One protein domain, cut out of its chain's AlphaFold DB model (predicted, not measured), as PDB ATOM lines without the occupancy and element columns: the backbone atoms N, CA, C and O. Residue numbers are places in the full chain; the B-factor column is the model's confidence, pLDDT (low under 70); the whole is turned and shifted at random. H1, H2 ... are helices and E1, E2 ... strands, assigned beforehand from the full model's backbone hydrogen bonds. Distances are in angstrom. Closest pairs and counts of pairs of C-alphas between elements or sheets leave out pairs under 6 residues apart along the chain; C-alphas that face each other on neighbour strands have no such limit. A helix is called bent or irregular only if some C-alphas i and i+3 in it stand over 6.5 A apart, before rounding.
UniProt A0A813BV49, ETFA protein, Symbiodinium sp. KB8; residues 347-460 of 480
ATOM      1  N   ASP A 347      46.599  42.530 -12.979       74.12
ATOM      2  CA  ASP A 347      45.875  43.347 -13.958       74.12
ATOM      3  C   ASP A 347      46.236  42.854 -15.372       74.12
ATOM      4  O   ASP A 347      47.330  43.112 -15.873       74.12
ATOM      5  N   LEU A 348      45.321  42.140 -16.025       82.25
ATOM      6  CA  LEU A 348      45.439  41.741 -17.426       82.25
ATOM      7  C   LEU A 348      44.698  42.738 -18.325       82.25
ATOM      8  O   LEU A 348      43.689  43.332 -17.944       82.25
ATOM      9  N   LEU A 349      45.168  42.904 -19.555       85.00
ATOM     10  CA  LEU A 349      44.478  43.688 -20.572       85.00
ATOM     11  C   LEU A 349      44.414  42.866 -21.855       85.00
ATOM     12  O   LEU A 349      45.439  42.589 -22.474       85.00
ATOM     13  N   PHE A 350      43.210  42.456 -22.236       86.44
ATOM     14  CA  PHE A 350      42.949  41.778 -23.495       86.44
ATOM     15  C   PHE A 350      42.630  42.811 -24.561       86.44
ATOM     16  O   PHE A 350      41.657  43.557 -24.450       86.44
ATOM     17  N   VAL A 351      43.459  42.827 -25.599       85.69
ATOM     18  CA  VAL A 351      43.275  43.705 -26.745       85.69
ATOM     19  C   VAL A 351      42.642  42.903 -27.873       85.69
ATOM     20  O   VAL A 351      43.201  41.898 -28.316       85.69
ATOM     21  N   VAL A 352      41.460  43.323 -28.310       84.75
ATOM     22  CA  VAL A 352      40.666  42.637 -29.336       84.75
ATOM     23  C   VAL A 352      40.536  43.499 -30.588       84.75
ATOM     24  O   VAL A 352      40.631  44.724 -30.527       84.75
ATOM     25  N   SER A 353      40.320  42.880 -31.749       83.75
ATOM     26  CA  SER A 353      39.896  43.637 -32.930       83.75
ATOM     27  C   SER A 353      38.463  44.137 -32.744       83.75
ATOM     28  O   SER A 353      37.669  43.505 -32.047       83.75
ATOM     29  N   GLU A 354      38.114  45.238 -33.411       82.12
ATOM     30  CA  GLU A 354      36.772  45.837 -33.328       82.12
ATOM     31  C   GLU A 354      35.662  44.826 -33.636       82.12
ATOM     32  O   GLU A 354      34.698  44.678 -32.889       82.12
ATOM     33  N   GLU A 355      35.849  44.057 -34.710       79.81
ATOM     34  CA  GLU A 355      34.904  43.033 -35.163       79.81
ATOM     35  C   GLU A 355      34.761  41.877 -34.161       79.81
ATOM     36  O   GLU A 355      33.714  41.238 -34.097       79.81
ATOM     37  N   ALA A 356      35.791  41.624 -33.347       82.56
ATOM     38  CA  ALA A 356      35.809  40.527 -32.387       82.56
ATOM     39  C   ALA A 356      35.294  40.927 -30.997       82.56
ATOM     40  O   ALA A 356      35.070  40.044 -30.171       82.56
ATOM     41  N   ALA A 357      35.088  42.218 -30.712       85.88
ATOM     42  CA  ALA A 357      34.718  42.680 -29.373       85.88
ATOM     43  C   ALA A 357      33.370  42.099 -28.906       85.88
ATOM     44  O   ALA A 357      33.261  41.546 -27.807       85.88
ATOM     45  N   VAL A 358      32.358  42.122 -29.780       89.88
ATOM     46  CA  VAL A 358      31.035  41.547 -29.478       89.88
ATOM     47  C   VAL A 358      31.117  40.031 -29.304       89.88
ATOM     48  O   VAL A 358      30.487  39.473 -28.404       89.88
ATOM     49  N   ASP A 359      31.894  39.353 -30.145       86.94
ATOM     50  CA  ASP A 359      32.035  37.898 -30.107       86.94
ATOM     51  C   ASP A 359      32.780  37.434 -28.853       86.94
ATOM     52  O   ASP A 359      32.360  36.465 -28.217       86.94
ATOM     53  N   TRP A 360      33.809  38.179 -28.440       88.81
ATOM     54  CA  TRP A 360      34.515  37.968 -27.180       88.81
ATOM     55  C   TRP A 360      33.528  38.017 -26.016       88.81
ATOM     56  O   TRP A 360      33.400  37.053 -25.259       88.81
ATOM     57  N   HIS A 361      32.777  39.120 -25.899       90.75
ATOM     58  CA  HIS A 361      31.808  39.302 -24.820       90.75
ATOM     59  C   HIS A 361      30.729  38.221 -24.838       90.75
ATOM     60  O   HIS A 361      30.371  37.698 -23.784       90.75
ATOM     61  N   ARG A 362      30.245  37.821 -26.019       92.12
ATOM     62  CA  ARG A 362      29.248  36.751 -26.155       92.12
ATOM     63  C   ARG A 362      29.772  35.423 -25.627       92.12
ATOM     64  O   ARG A 362      29.096  34.767 -24.834       92.12
ATOM     65  N   GLU A 363      30.964  35.034 -26.056       88.88
ATOM     66  CA  GLU A 363      31.538  33.743 -25.701       88.88
ATOM     67  C   GLU A 363      31.959  33.691 -24.229       88.88
ATOM     68  O   GLU A 363      31.732  32.685 -23.553       88.88
ATOM     69  N   ASN A 364      32.493  34.786 -23.689       89.56
ATOM     70  CA  ASN A 364      32.891  34.835 -22.288       89.56
ATOM     71  C   ASN A 364      31.702  34.943 -21.330       89.56
ATOM     72  O   ASN A 364      31.731  34.312 -20.282       89.56
ATOM     73  N   ILE A 365      30.625  35.662 -21.681       91.06
ATOM     74  CA  ILE A 365      29.378  35.630 -20.892       91.06
ATOM     75  C   ILE A 365      28.836  34.195 -20.828       91.06
ATOM     76  O   ILE A 365      28.362  33.763 -19.778       91.06
ATOM     77  N   ARG A 366      28.927  33.443 -21.933       89.75
ATOM     78  CA  ARG A 366      28.460  32.053 -22.018       89.75
ATOM     79  C   ARG A 366      29.321  31.092 -21.197       89.75
ATOM     80  O   ARG A 366      28.776  30.267 -20.471       89.75
ATOM     81  N   LYS A 367      30.647  31.169 -21.338       84.12
ATOM     82  CA  LYS A 367      31.599  30.270 -20.662       84.12
ATOM     83  C   LYS A 367      31.830  30.636 -19.199       84.12
ATOM     84  O   LYS A 367      31.982  29.750 -18.364       84.12
ATOM     85  N   HIS A 368      31.834  31.928 -18.895       87.25
ATOM     86  CA  HIS A 368      32.208  32.473 -17.596       87.25
ATOM     87  C   HIS A 368      31.225  33.561 -17.128       87.25
ATOM     88  O   HIS A 368      31.610  34.710 -16.892       87.25
ATOM     89  N   PRO A 369      29.936  33.222 -16.940       88.19
ATOM     90  CA  PRO A 369      28.917  34.201 -16.565       88.19
ATOM     91  C   PRO A 369      29.234  34.911 -15.241       88.19
ATOM     92  O   PRO A 369      28.849  36.060 -15.056       88.19
ATOM     93  N   ALA A 370      29.949  34.259 -14.320       86.38
ATOM     94  CA  ALA A 370      30.328  34.844 -13.035       86.38
ATOM     95  C   ALA A 370      31.255  36.071 -13.156       86.38
ATOM     96  O   ALA A 370      31.284  36.878 -12.236       86.38
ATOM     97  N   HIS A 371      31.957  36.254 -14.283       87.75
ATOM     98  CA  HIS A 371      32.851  37.402 -14.489       87.75
ATOM     99  C   HIS A 371      32.089  38.718 -14.723       87.75
ATOM    100  O   HIS A 371      32.670  39.792 -14.617       87.75
ATOM    101  N   TYR A 372      30.796  38.652 -15.062       88.44
ATOM    102  CA  TYR A 372      29.980  39.813 -15.411       88.44
ATOM    103  C   TYR A 372      28.952  40.149 -14.337       88.44
ATOM    104  O   TYR A 372      28.341  39.276 -13.715       88.44
ATOM    105  N   SER A 373      28.654  41.443 -14.209       86.44
ATOM    106  CA  SER A 373      27.522  41.904 -13.406       86.44
ATOM    107  C   SER A 373      26.196  41.317 -13.914       86.44
ATOM    108  O   SER A 373      26.043  40.974 -15.091       86.44
ATOM    109  N   GLY A 374      25.195  41.217 -13.030       85.44
ATOM    110  CA  GLY A 374      23.852  40.741 -13.396       85.44
ATOM    111  C   GLY A 374      23.236  41.502 -14.576       85.44
ATOM    112  O   GLY A 374      22.583  40.895 -15.420       85.44
ATOM    113  N   LEU A 375      23.525  42.802 -14.683       85.75
ATOM    114  CA  LEU A 375      23.049  43.658 -15.766       85.75
ATOM    115  C   LEU A 375      23.701  43.319 -17.118       85.75
ATOM    116  O   LEU A 375      22.989  43.145 -18.103       85.75
ATOM    117  N   CYS A 376      25.030  43.170 -17.167       86.69
ATOM    118  CA  CYS A 376      25.736  42.819 -18.410       86.69
ATOM    119  C   CYS A 376      25.315  41.432 -18.920       86.69
ATOM    120  O   CYS A 376      25.129  41.233 -20.119       86.69
ATOM    121  N   ARG A 377      25.072  40.488 -18.001       89.50
ATOM    122  CA  ARG A 377      24.535  39.163 -18.346       89.50
ATOM    123  C   ARG A 377      23.139  39.227 -18.961       89.50
ATOM    124  O   ARG A 377      22.884  38.528 -19.933       89.50
ATOM    125  N   ALA A 378      22.250  40.042 -18.394       86.56
ATOM    126  CA  ALA A 378      20.864  40.145 -18.846       86.56
ATOM    127  C   ALA A 378      20.735  40.857 -20.203       86.56
ATOM    128  O   ALA A 378      19.905  40.470 -21.021       86.56
ATOM    129  N   LEU A 379      21.557  41.882 -20.445       87.50
ATOM    130  CA  LEU A 379      21.531  42.667 -21.684       87.50
ATOM    131  C   LEU A 379      22.320  42.016 -22.833       87.50
ATOM    132  O   LEU A 379      22.060  42.300 -24.002       87.50
ATOM    133  N   GLY A 380      23.273  41.136 -22.518       88.56
ATOM    134  CA  GLY A 380      24.060  40.404 -23.505       88.56
ATOM    135  C   GLY A 380      25.200  41.216 -24.132       88.56
ATOM    136  O   GLY A 380      25.527  42.335 -23.730       88.56
ATOM    137  N   ALA A 381      25.851  40.613 -25.127       89.69
ATOM    138  CA  ALA A 381      27.155  41.059 -25.620       89.69
ATOM    139  C   ALA A 381      27.148  42.408 -26.356       89.69
ATOM    140  O   ALA A 381      28.087  43.180 -26.200       89.69
ATOM    141  N   GLY A 382      26.100  42.712 -27.129       90.00
ATOM    142  CA  GLY A 382      26.008  43.965 -27.891       90.00
ATOM    143  C   GLY A 382      26.018  45.201 -26.980       90.00
ATOM    144  O   GLY A 382      26.942  46.007 -27.070       90.00
ATOM    145  N   PRO A 383      25.067  45.316 -26.035       90.56
ATOM    146  CA  PRO A 383      25.067  46.395 -25.046       90.56
ATOM    147  C   PRO A 383      26.315  46.410 -24.151       90.56
ATOM    148  O   PRO A 383      26.797  47.482 -23.800       90.56
ATOM    149  N   THR A 384      26.872  45.241 -23.815       89.50
ATOM    150  CA  THR A 384      28.123  45.147 -23.038       89.50
ATOM    151  C   THR A 384      29.318  45.722 -23.809       89.50
ATOM    152  O   THR A 384      30.148  46.410 -23.223       89.50
ATOM    153  N   THR A 385      29.377  45.510 -25.124       90.25
ATOM    154  CA  THR A 385      30.418  46.084 -25.995       90.25
ATOM    155  C   THR A 385      30.238  47.594 -26.151       90.25
ATOM    156  O   THR A 385      31.203  48.343 -26.070       90.25
ATOM    157  N   ALA A 386      28.997  48.070 -26.286       87.62
ATOM    158  CA  ALA A 386      28.716  49.506 -26.302       87.62
ATOM    159  C   ALA A 386      29.122  50.189 -24.982       87.62
ATOM    160  O   ALA A 386      29.613  51.314 -24.988       87.62
ATOM    161  N   LEU A 387      28.957  49.495 -23.849       86.69
ATOM    162  CA  LEU A 387      29.438  49.956 -22.547       86.69
ATOM    163  C   LEU A 387      30.973  49.958 -22.469       86.69
ATOM    164  O   LEU A 387      31.538  50.882 -21.895       86.69
ATOM    165  N   GLN A 388      31.643  48.956 -23.047       89.56
ATOM    166  CA  GLN A 388      33.106  48.899 -23.134       89.56
ATOM    167  C   GLN A 388      33.677  50.103 -23.892       89.56
ATOM    168  O   GLN A 388      34.635  50.710 -23.432       89.56
ATOM    169  N   GLN A 389      33.062  50.475 -25.016       86.00
ATOM    170  CA  GLN A 389      33.477  51.610 -25.850       86.00
ATOM    171  C   GLN A 389      33.190  52.980 -25.209       86.00
ATOM    172  O   GLN A 389      33.543  54.023 -25.760       86.00
ATOM    173  N   TRP A 390      32.534  53.013 -24.047       82.81
ATOM    174  CA  TRP A 390      32.230  54.252 -23.347       82.81
ATOM    175  C   TRP A 390      33.396  54.696 -22.450       82.81
ATOM    176  O   TRP A 390      34.015  53.897 -21.749       82.81
ATOM    177  N   GLY A 391      33.692  55.999 -22.437       82.94
ATOM    178  CA  GLY A 391      34.802  56.554 -21.656       82.94
ATOM    179  C   GLY A 391      36.175  56.135 -22.216       82.94
ATOM    180  O   GLY A 391      36.441  56.430 -23.377       82.94
ATOM    181  N   PRO A 392      37.062  55.489 -21.429       82.38
ATOM    182  CA  PRO A 392      38.417  55.112 -21.859       82.38
ATOM    183  C   PRO A 392      38.479  53.896 -22.812       82.38
ATOM    184  O   PRO A 392      39.564  53.374 -23.047       82.38
ATOM    185  N   GLY A 393      37.342  53.400 -23.314       87.50
ATOM    186  CA  GLY A 393      37.291  52.291 -24.280       87.50
ATOM    187  C   GLY A 393      37.572  50.898 -23.694       87.50
ATOM    188  O   GLY A 393      37.743  49.932 -24.437       87.50
ATOM    189  N   VAL A 394      37.621  50.774 -22.361       88.69
ATOM    190  CA  VAL A 394      37.945  49.528 -21.653       88.69
ATOM    191  C   VAL A 394      36.861  49.129 -20.652       88.69
ATOM    192  O   VAL A 394      36.482  49.906 -19.774       88.69
ATOM    193  N   LEU A 395      36.425  47.867 -20.715       89.12
ATOM    194  CA  LEU A 395      35.575  47.255 -19.691       89.12
ATOM    195  C   LEU A 395      36.411  46.347 -18.793       89.12
ATOM    196  O   LEU A 395      36.944  45.340 -19.257       89.12
ATOM    197  N   TYR A 396      36.489  46.670 -17.502       87.31
ATOM    198  CA  TYR A 396      37.162  45.824 -16.519       87.31
ATOM    199  C   TYR A 396      36.209  44.850 -15.838       87.31
ATOM    200  O   TYR A 396      35.155  45.244 -15.340       87.31
ATOM    201  N   LEU A 397      36.656  43.604 -15.735       87.12
ATOM    202  CA  LEU A 397      36.031  42.533 -14.974       87.12
ATOM    203  C   LEU A 397      36.951  42.225 -13.776       87.12
ATOM    204  O   LEU A 397      38.016  41.626 -13.959       87.12
ATOM    205  N   PRO A 398      36.629  42.755 -12.580       80.88
ATOM    206  CA  PRO A 398      37.437  42.564 -11.379       80.88
ATOM    207  C   PRO A 398      37.163  41.207 -10.720       80.88
ATOM    208  O   PRO A 398      36.123  40.598 -10.957       80.88
ATOM    209  N   GLU A 399      38.082  40.791  -9.847       77.88
ATOM    210  CA  GLU A 399      37.939  39.631  -8.954       77.88
ATOM    211  C   GLU A 399      37.614  38.305  -9.650       77.88
ATOM    212  O   GLU A 399      36.712  37.560  -9.270       77.88
ATOM    213  N   VAL A 400      38.377  38.001 -10.695       79.12
ATOM    214  CA  VAL A 400      38.247  36.762 -11.450       79.12
ATOM    215  C   VAL A 400      39.275  35.746 -10.978       79.12
ATOM    216  O   VAL A 400      40.476  35.977 -11.087       79.12
ATOM    217  N   ASP A 401      38.801  34.591 -10.520       75.62
ATOM    218  CA  ASP A 401      39.653  33.448 -10.199       75.62
ATOM    219  C   ASP A 401      39.855  32.570 -11.445       75.62
ATOM    220  O   ASP A 401      38.925  31.933 -11.945       75.62
ATOM    221  N   ILE A 402      41.088  32.533 -11.949       71.38
ATOM    222  CA  ILE A 402      41.503  31.723 -13.097       71.38
ATOM    223  C   ILE A 402      42.214  30.467 -12.572       71.38
ATOM    224  O   ILE A 402      43.252  30.597 -11.921       71.38
ATOM    225  N   PRO A 403      41.702  29.251 -12.827       65.88
ATOM    226  CA  PRO A 403      42.353  28.023 -12.376       65.88
ATOM    227  C   PRO A 403      43.690  27.799 -13.102       65.88
ATOM    228  O   PRO A 403      43.749  27.850 -14.332       65.88
ATOM    229  N   CYS A 404      44.753  27.520 -12.344       61.53
ATOM    230  CA  CYS A 404      46.089  27.187 -12.841       61.53
ATOM    231  C   CYS A 404      46.345  25.670 -12.770       61.53
ATOM    232  O   CYS A 404      45.740  24.943 -11.981       61.53
ATOM    233  N   THR A 405      47.267  25.177 -13.600       48.06
ATOM    234  CA  THR A 405      47.560  23.741 -13.783       48.06
ATOM    235  C   THR A 405      48.180  23.046 -12.565       48.06
ATOM    236  O   THR A 405      48.278  21.826 -12.540       48.06
ATOM    237  N   ASP A 406      48.617  23.803 -11.566       49.88
ATOM    238  CA  ASP A 406      49.300  23.346 -10.353       49.88
ATOM    239  C   ASP A 406      48.396  23.347  -9.104       49.88
ATOM    240  O   ASP A 406      48.877  23.183  -7.984       49.88
ATOM    241  N   GLY A 407      47.081  23.515  -9.288       49.00
ATOM    242  CA  GLY A 407      46.101  23.520  -8.198       49.00
ATOM    243  C   GLY A 407      45.952  24.868  -7.488       49.00
ATOM    244  O   GLY A 407      45.182  24.963  -6.532       49.00
ATOM    245  N   PHE A 408      46.637  25.916  -7.956       53.50
ATOM    246  CA  PHE A 408      46.407  27.294  -7.523       53.50
ATOM    247  C   PHE A 408      45.351  27.980  -8.403       53.50
ATOM    248  O   PHE A 408      45.153  27.618  -9.560       53.50
ATOM    249  N   ALA A 409      44.667  28.992  -7.869       60.00
ATOM    250  CA  ALA A 409      43.812  29.888  -8.647       60.00
ATOM    251  C   ALA A 409      44.446  31.282  -8.674       60.00
ATOM    252  O   ALA A 409      44.713  31.866  -7.621       60.00
ATOM    253  N   MET A 410      44.704  31.810  -9.869       70.75
ATOM    254  CA  MET A 410      45.171  33.178 -10.049       70.75
ATOM    255  C   MET A 410      43.989  34.131  -9.901       70.75
ATOM    256  O   MET A 410      43.066  34.105 -10.710       70.75
ATOM    257  N   HIS A 411      44.048  35.002  -8.898       75.75
ATOM    258  CA  HIS A 411      43.089  36.089  -8.755       75.75
ATOM    259  C   HIS A 411      43.518  37.261  -9.636       75.75
ATOM    260  O   HIS A 411      44.607  37.820  -9.476       75.75
ATOM    261  N   ALA A 412      42.676  37.615 -10.593       81.44
ATOM    262  CA  ALA A 412      42.983  38.582 -11.623       81.44
ATOM    263  C   ALA A 412      41.868  39.612 -11.762       81.44
ATOM    264  O   ALA A 412      40.690  39.355 -11.522       81.44
ATOM    265  N   LYS A 413      42.250  40.788 -12.233       85.56
ATOM    266  CA  LYS A 413      41.341  41.737 -12.858       85.56
ATOM    267  C   LYS A 413      41.752  41.822 -14.306       85.56
ATOM    268  O   LYS A 413      42.926  42.027 -14.585       85.56
ATOM    269  N   TYR A 414      40.811  41.705 -15.231       88.06
ATOM    270  CA  TYR A 414      41.148  41.892 -16.635       88.06
ATOM    271  C   TYR A 414      40.260  42.916 -17.320       88.06
ATOM    272  O   TYR A 414      39.067  43.010 -17.049       88.06
ATOM    273  N   GLY A 415      40.875  43.730 -18.173       88.94
ATOM    274  CA  GLY A 415      40.193  44.665 -19.057       88.94
ATOM    275  C   GLY A 415      40.049  44.084 -20.456       88.94
ATOM    276  O   GLY A 415      40.935  43.360 -20.906       88.94
ATOM    277  N   VAL A 416      38.967  44.423 -21.148       89.88
ATOM    278  CA  VAL A 416      38.830  44.220 -22.595       89.88
ATOM    279  C   VAL A 416      38.807  45.592 -23.252       89.88
ATOM    280  O   VAL A 416      37.999  46.434 -22.864       89.88
ATOM    281  N   ILE A 417      39.718  45.822 -24.195       90.62
ATOM    282  CA  ILE A 417      39.848  47.062 -24.967       90.62
ATOM    283  C   ILE A 417      40.024  46.711 -26.438       90.62
ATOM    284  O   ILE A 417      40.606  45.675 -26.769       90.62
ATOM    285  N   THR A 418      39.533  47.556 -27.332       89.12
ATOM    286  CA  THR A 418      39.773  47.346 -28.754       89.12
ATOM    287  C   THR A 418      41.114  47.933 -29.189       89.12
ATOM    288  O   THR A 418      41.683  48.808 -28.532       89.12
ATOM    289  N   MET A 419      41.666  47.429 -30.293       83.69
ATOM    290  CA  MET A 419      42.938  47.930 -30.821       83.69
ATOM    291  C   MET A 419      42.881  49.440 -31.087       83.69
ATOM    292  O   MET A 419      43.834  50.140 -30.755       83.69
ATOM    293  N   GLN A 420      41.786  49.952 -31.662       85.12
ATOM    294  CA  GLN A 420      41.676  51.369 -32.004       85.12
ATOM    295  C   GLN A 420      41.642  52.258 -30.759       85.12
ATOM    296  O   GLN A 420      42.350  53.264 -30.716       85.12
ATOM    297  N   ASP A 421      40.861  51.882 -29.745       85.56
ATOM    298  CA  ASP A 421      40.750  52.656 -28.505       85.56
ATOM    299  C   ASP A 421      42.064  52.649 -27.718       85.56
ATOM    300  O   ASP A 421      42.479  53.682 -27.188       85.56
ATOM    301  N   LEU A 422      42.774  51.515 -27.712       85.44
ATOM    302  CA  LEU A 422      44.108  51.432 -27.125       85.44
ATOM    303  C   LEU A 422      45.090  52.366 -27.840       85.44
ATOM    304  O   LEU A 422      45.781  53.137 -27.178       85.44
ATOM    305  N   PHE A 423      45.151  52.322 -29.174       82.25
ATOM    306  CA  PHE A 423      46.037  53.207 -29.935       82.25
ATOM    307  C   PHE A 423      45.713  54.672 -29.691       82.25
ATOM    308  O   PHE A 423      46.607  55.447 -29.379       82.25
ATOM    309  N   LYS A 424      44.432  55.033 -29.735       81.56
ATOM    310  CA  LYS A 424      43.974  56.394 -29.470       81.56
ATOM    311  C   LYS A 424      44.377  56.884 -28.075       81.56
ATOM    312  O   LYS A 424      44.716  58.052 -27.900       81.56
ATOM    313  N   ASP A 425      44.347  56.029 -27.055       81.62
ATOM    314  CA  ASP A 425      44.799  56.419 -25.715       81.62
ATOM    315  C   ASP A 425      46.329  56.531 -25.605       81.62
ATOM    316  O   ASP A 425      46.834  57.440 -24.949       81.62
ATOM    317  N   LEU A 426      47.082  55.650 -26.271       79.06
ATOM    318  CA  LEU A 426      48.550  55.659 -26.246       79.06
ATOM    319  C   LEU A 426      49.168  56.771 -27.108       79.06
ATOM    320  O   LEU A 426      50.190  57.352 -26.736       79.06
ATOM    321  N   GLU A 427      48.569  57.064 -28.259       77.44
ATOM    322  CA  GLU A 427      49.075  58.033 -29.231       77.44
ATOM    323  C   GLU A 427      48.659  59.455 -28.880       77.44
ATOM    324  O   GLU A 427      49.533  60.325 -28.797       77.44
ATOM    325  N   ASP A 428      47.362  59.645 -28.622       79.25
ATOM    326  CA  ASP A 428      46.732  60.959 -28.468       79.25
ATOM    327  C   ASP A 428      46.448  61.322 -27.010       79.25
ATOM    328  O   ASP A 428      45.945  62.411 -26.730       79.25
ATOM    329  N   TRP A 429      46.737  60.411 -26.074       78.44
ATOM    330  CA  TRP A 429      46.520  60.609 -24.636       78.44
ATOM    331  C   TRP A 429      45.060  60.949 -24.330       78.44
ATOM    332  O   TRP A 429      44.749  61.715 -23.419       78.44
ATOM    333  N   SER A 430      44.157  60.386 -25.135       77.25
ATOM    334  CA  SER A 430      42.759  60.806 -25.185       77.25
ATOM    335  C   SER A 430      42.010  60.596 -23.863       77.25
ATOM    336  O   SER A 430      41.120  61.382 -23.542       77.25
ATOM    337  N   SER A 431      42.389  59.586 -23.070       80.12
ATOM    338  CA  SER A 431      41.861  59.350 -21.721       80.12
ATOM    339  C   SER A 431      42.939  59.301 -20.630       80.12
ATOM    340  O   SER A 431      42.602  59.386 -19.448       80.12
ATOM    341  N   LEU A 432      44.219  59.150 -21.008       77.50
ATOM    342  CA  LEU A 432      45.379  58.912 -20.130       77.50
ATOM    343  C   LEU A 432      45.271  57.646 -19.261       77.50
ATOM    344  O   LEU A 432      46.119  57.407 -18.396       77.50
ATOM    345  N   TYR A 433      44.247  56.820 -19.466       80.94
ATOM    346  CA  TYR A 433      43.892  55.760 -18.535       80.94
ATOM    347  C   TYR A 433      44.805  54.539 -18.679       80.94
ATOM    348  O   TYR A 433      45.360  54.051 -17.690       80.94
ATOM    349  N   ILE A 434      44.994  54.044 -19.903       80.62
ATOM    350  CA  ILE A 434      45.895  52.926 -20.191       80.62
ATOM    351  C   ILE A 434      47.333  53.428 -20.285       80.62
ATOM    352  O   ILE A 434      48.219  52.833 -19.667       80.62
ATOM    353  N   ALA A 435      47.556  54.561 -20.959       76.88
ATOM    354  CA  ALA A 435      48.880  55.179 -21.068       76.88
ATOM    355  C   ALA A 435      49.527  55.436 -19.690       76.88
ATOM    356  O   ALA A 435      50.710  55.157 -19.495       76.88
ATOM    357  N   GLY A 436      48.747  55.888 -18.699       76.75
ATOM    358  CA  GLY A 436      49.222  56.059 -17.324       76.75
ATOM    359  C   GLY A 436      49.508  54.738 -16.597       76.75
ATOM    360  O   GLY A 436      50.451  54.652 -15.812       76.75
ATOM    361  N   ARG A 437      48.739  53.673 -16.864       72.88
ATOM    362  CA  ARG A 437      48.927  52.349 -16.237       72.88
ATOM    363  C   ARG A 437      50.164  51.612 -16.752       72.88
ATOM    364  O   ARG A 437      50.796  50.901 -15.971       72.88
ATOM    365  N   LEU A 438      50.542  51.827 -18.012       70.62
ATOM    366  CA  LEU A 438      51.751  51.250 -18.617       70.62
ATOM    367  C   LEU A 438      53.066  51.876 -18.113       70.62
ATOM    368  O   LEU A 438      54.142  51.455 -18.526       70.62
ATOM    369  N   GLN A 439      53.008  52.839 -17.186       64.56
ATOM    370  CA  GLN A 439      54.192  53.323 -16.463       64.56
ATOM    371  C   GLN A 439      54.699  52.327 -15.403       64.56
ATOM    372  O   GLN A 439      55.819  52.464 -14.914       64.56
ATOM    373  N   LYS A 440      53.889  51.326 -15.028       63.62
ATOM    374  CA  LYS A 440      54.311  50.214 -14.161       63.62
ATOM    375  C   LYS A 440      54.992  49.118 -14.990       63.62
ATOM    376  O   LYS A 440      54.677  48.998 -16.170       63.62
ATOM    377  N   PRO A 441      55.863  48.277 -14.399       61.81
ATOM    378  CA  PRO A 441      56.392  47.106 -15.094       61.81
ATOM    379  C   PRO A 441      55.256  46.228 -15.636       61.81
ATOM    380  O   PRO A 441      54.364  45.838 -14.883       61.81
ATOM    381  N   TYR A 442      55.291  45.919 -16.929       68.12
ATOM    382  CA  TYR A 442      54.315  45.061 -17.599       68.12
ATOM    383  C   TYR A 442      55.032  44.036 -18.478       68.12
ATOM    384  O   TYR A 442      56.187  44.221 -18.864       68.12
ATOM    385  N   ARG A 443      54.344  42.935 -18.788       63.94
ATOM    386  CA  ARG A 443      54.808  41.917 -19.731       63.94
ATOM    387  C   ARG A 443      53.804  41.813 -20.865       63.94
ATOM    388  O   ARG A 443      52.613  41.652 -20.617       63.94
ATOM    389  N   GLU A 444      54.293  41.870 -22.095       64.94
ATOM    390  CA  GLU A 444      53.466  41.641 -23.276       64.94
ATOM    391  C   GLU A 444      53.502  40.170 -23.684       64.94
ATOM    392  O   GLU A 444      54.569  39.555 -23.779       64.94
ATOM    393  N   THR A 445      52.333  39.618 -23.989       55.59
ATOM    394  CA  THR A 445      52.188  38.280 -24.568       55.59
ATOM    395  C   THR A 445      51.262  38.358 -25.769       55.59
ATOM    396  O   THR A 445      50.132  38.823 -25.664       55.59
ATOM    397  N   TRP A 446      51.756  37.904 -26.920       55.91
ATOM    398  CA  TRP A 446      51.067  38.008 -28.203       55.91
ATOM    399  C   TRP A 446      50.516  36.650 -28.631       55.91
ATOM    400  O   TRP A 446      51.284  35.707 -28.812       55.91
ATOM    401  N   LEU A 447      49.202  36.571 -28.858       46.50
ATOM    402  CA  LEU A 447      48.549  35.379 -29.418       46.50
ATOM    403  C   LEU A 447      48.580  35.357 -30.964       46.50
ATOM    404  O   LEU A 447      48.415  34.296 -31.563       46.50
ATOM    405  N   SER A 448      48.862  36.486 -31.635       44.44
ATOM    406  CA  SER A 448      49.092  36.545 -33.090       44.44
ATOM    407  C   SER A 448      50.039  37.690 -33.509       44.44
ATOM    408  O   SER A 448      50.226  38.670 -32.787       44.44
ATOM    409  N   LYS A 449      50.691  37.554 -34.678       42.59
ATOM    410  CA  LYS A 449      51.622  38.552 -35.246       42.59
ATOM    411  C   LYS A 449      50.840  39.729 -35.852       42.59
ATOM    412  O   LYS A 449      50.466  39.653 -37.016       42.59
ATOM    413  N   ASN A 450      50.648  40.822 -35.111       47.50
ATOM    414  CA  ASN A 450      50.098  42.066 -35.665       47.50
ATOM    415  C   ASN A 450      51.200  43.139 -35.804       47.50
ATOM    416  O   ASN A 450      51.714  43.660 -34.815       47.50
ATOM    417  N   SER A 451      51.622  43.422 -37.040       44.78
ATOM    418  CA  SER A 451      52.763  44.293 -37.368       44.78
ATOM    419  C   SER A 451      52.493  45.790 -37.176       44.78
ATOM    420  O   SER A 451      53.449  46.535 -36.969       44.78
ATOM    421  N   GLY A 452      51.228  46.231 -37.187       48.19
ATOM    422  CA  GLY A 452      50.861  47.644 -37.005       48.19
ATOM    423  C   GLY A 452      51.160  48.167 -35.598       48.19
ATOM    424  O   GLY A 452      51.717  49.249 -35.442       48.19
ATOM    425  N   PHE A 453      50.911  47.346 -34.572       49.53
ATOM    426  CA  PHE A 453      51.195  47.694 -33.174       49.53
ATOM    427  C   PHE A 453      52.694  47.833 -32.891       49.53
ATOM    428  O   PHE A 453      53.117  48.723 -32.158       49.53
ATOM    429  N   ARG A 454      53.524  47.001 -33.535       51.28
ATOM    430  CA  ARG A 454      54.987  47.075 -33.405       51.28
ATOM    431  C   ARG A 454      55.563  48.371 -33.973       51.28
ATOM    432  O   ARG A 454      56.536  48.870 -33.422       51.28
ATOM    433  N   ALA A 455      54.986  48.894 -35.054       49.78
ATOM    434  CA  ALA A 455      55.443  50.136 -35.672       49.78
ATOM    435  C   ALA A 455      55.136  51.353 -34.781       49.78
ATOM    436  O   ALA A 455      56.044  52.130 -34.499       49.78
ATOM    437  N   ALA A 456      53.911  51.440 -34.249       50.34
ATOM    438  CA  ALA A 456      53.489  52.531 -33.365       50.34
ATOM    439  C   ALA A 456      54.284  52.581 -32.040       50.34
ATOM    440  O   ALA A 456      54.667  53.655 -31.573       50.34
ATOM    441  N   LEU A 457      54.609  51.421 -31.450       49.88
ATOM    442  CA  LEU A 457      55.418  51.349 -30.223       49.88
ATOM    443  C   LEU A 457      56.911  51.623 -30.462       49.88
ATOM    444  O   LEU A 457      57.564  52.270 -29.639       49.88
ATOM    445  N   ALA A 458      57.461  51.155 -31.588       50.97
ATOM    446  CA  ALA A 458      58.866  51.371 -31.932       50.97
ATOM    447  C   ALA A 458      59.165  52.851 -32.204       50.97
ATOM    448  O   ALA A 458      60.180  53.361 -31.727       50.97
ATOM    449  N   GLU A 459      58.261  53.552 -32.897       45.97
ATOM    450  CA  GLU A 459      58.419  54.964 -33.260       45.97
ATOM    451  C   GLU A 459      58.519  55.882 -32.027       45.97
ATOM    452  O   GLU A 459      59.276  56.853 -32.039       45.97
ATOM    453  N   LYS A 460      57.856  55.539 -30.909       49.38
ATOM    454  CA  LYS A 460      57.889  56.348 -29.674       49.38
ATOM    455  C   LYS A 460      58.866  55.880 -28.590       49.38
ATOM    456  O   LYS A 460      59.152  56.658 -27.681       49.38
TER     457      LYS A 460
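What this domain is: This is residues 347 to 460 of the 480 residues of the protein "ETFA protein" of Symbiodinium sp. KB8 (UniProt A0A813BV49). A strongly twisted sheet of three strands, two of them drawn out into the long hairpin E2 and E3, has H1 and H3 over one face, with short H2 beside these two helices. At the end of E3 the chain passes straight into H4, which touches H5, and these two helices make a small group that only grazes the sheet; a long loop then leads to H6, at the opposite end of the domain from H2. The 114 printed residues hold six named helices and three named strands, in the order E1 H1 H2 H3 E2 E3 H4 H5 H6; the mixed sheet runs E1 E3 E2, and the class is mixed, helices and strands. The whole is compact, with a radius of gyration of the C-alphas of 14.8 A and spans of 40 by 36 by 25 A.

Where its parts are: In the sheet, E1 is residues 347 to 352, 16.3 A long, from C-alpha 347 at (45.875, 43.347, -13.958). E3, residues 409 to 418, is 26.9 A long, and E2, residues 394 to 403, is 23.8 A long and bends by 71 degrees at residue 399. H1, residues 354 to 367, measures 20.7 A and is irregular, with C-alphas 355 and 358 7.0 A apart. H3 is residues 381 to 388, 10.2 A, and H2 is residues 374 to 379, 8.8 A. H4 is residues 419 to 428, 13.8 A; H5 is residues 433 to 437, 6.5 A; H6 is residues 451 to 460, 15.2 A, ending with C-alpha 460 at (57.889, 56.348, -29.674).

How they stand to each other: Inner strand E3 is parallel to E1, with N 350 and O 415 2.8 A apart, and antiparallel to E2 in a hairpin, with N 397 and O 414 2.8 A apart. H1 and H3 on the same face make two layers, helices on one face of a sheet. H3 stands up from the sheet over E2; their closest C-alphas, Gln 388 and Leu 395, are 4.5 A apart. H1 and H3 touch at Arg 362 and Ala 381, 4.8 A between C-alphas, at a steep tilt of 64 degrees, opposite ways. H2 is close to H3 but not clearly touching; the closest C-alphas, Cys 376 and Thr 384, are 5.7 A apart. H4 only grazes the sheet with residues 419 to 422, and touches H5 at Leu 426 and Ala 435, 5.2 A between C-alphas. H5 only grazes the sheet, with residues 433 to 437 and only just, by 5 pairs of C-alphas within 10 A. H6 is near H4, with 10 pairs of C-alphas within 10 A, and apart from H5. Every O i to N i+4 pair is within hydrogen-bond range in H2, H3, H4 and H5; in H1 it is 8 of 10 and in H6 5 of 6.

The domain as a whole: The two C-alphas farthest apart, Ala 378 and Glu 459, are 42.9 A apart. The printed part has no cut; the link from H5 to H6, 13 residues, is long, and residues 447 to 452 stand free. The mean pLDDT of the printed part of this model is 76.5, and residues 403 to 409 and 439 to 460 are under 70.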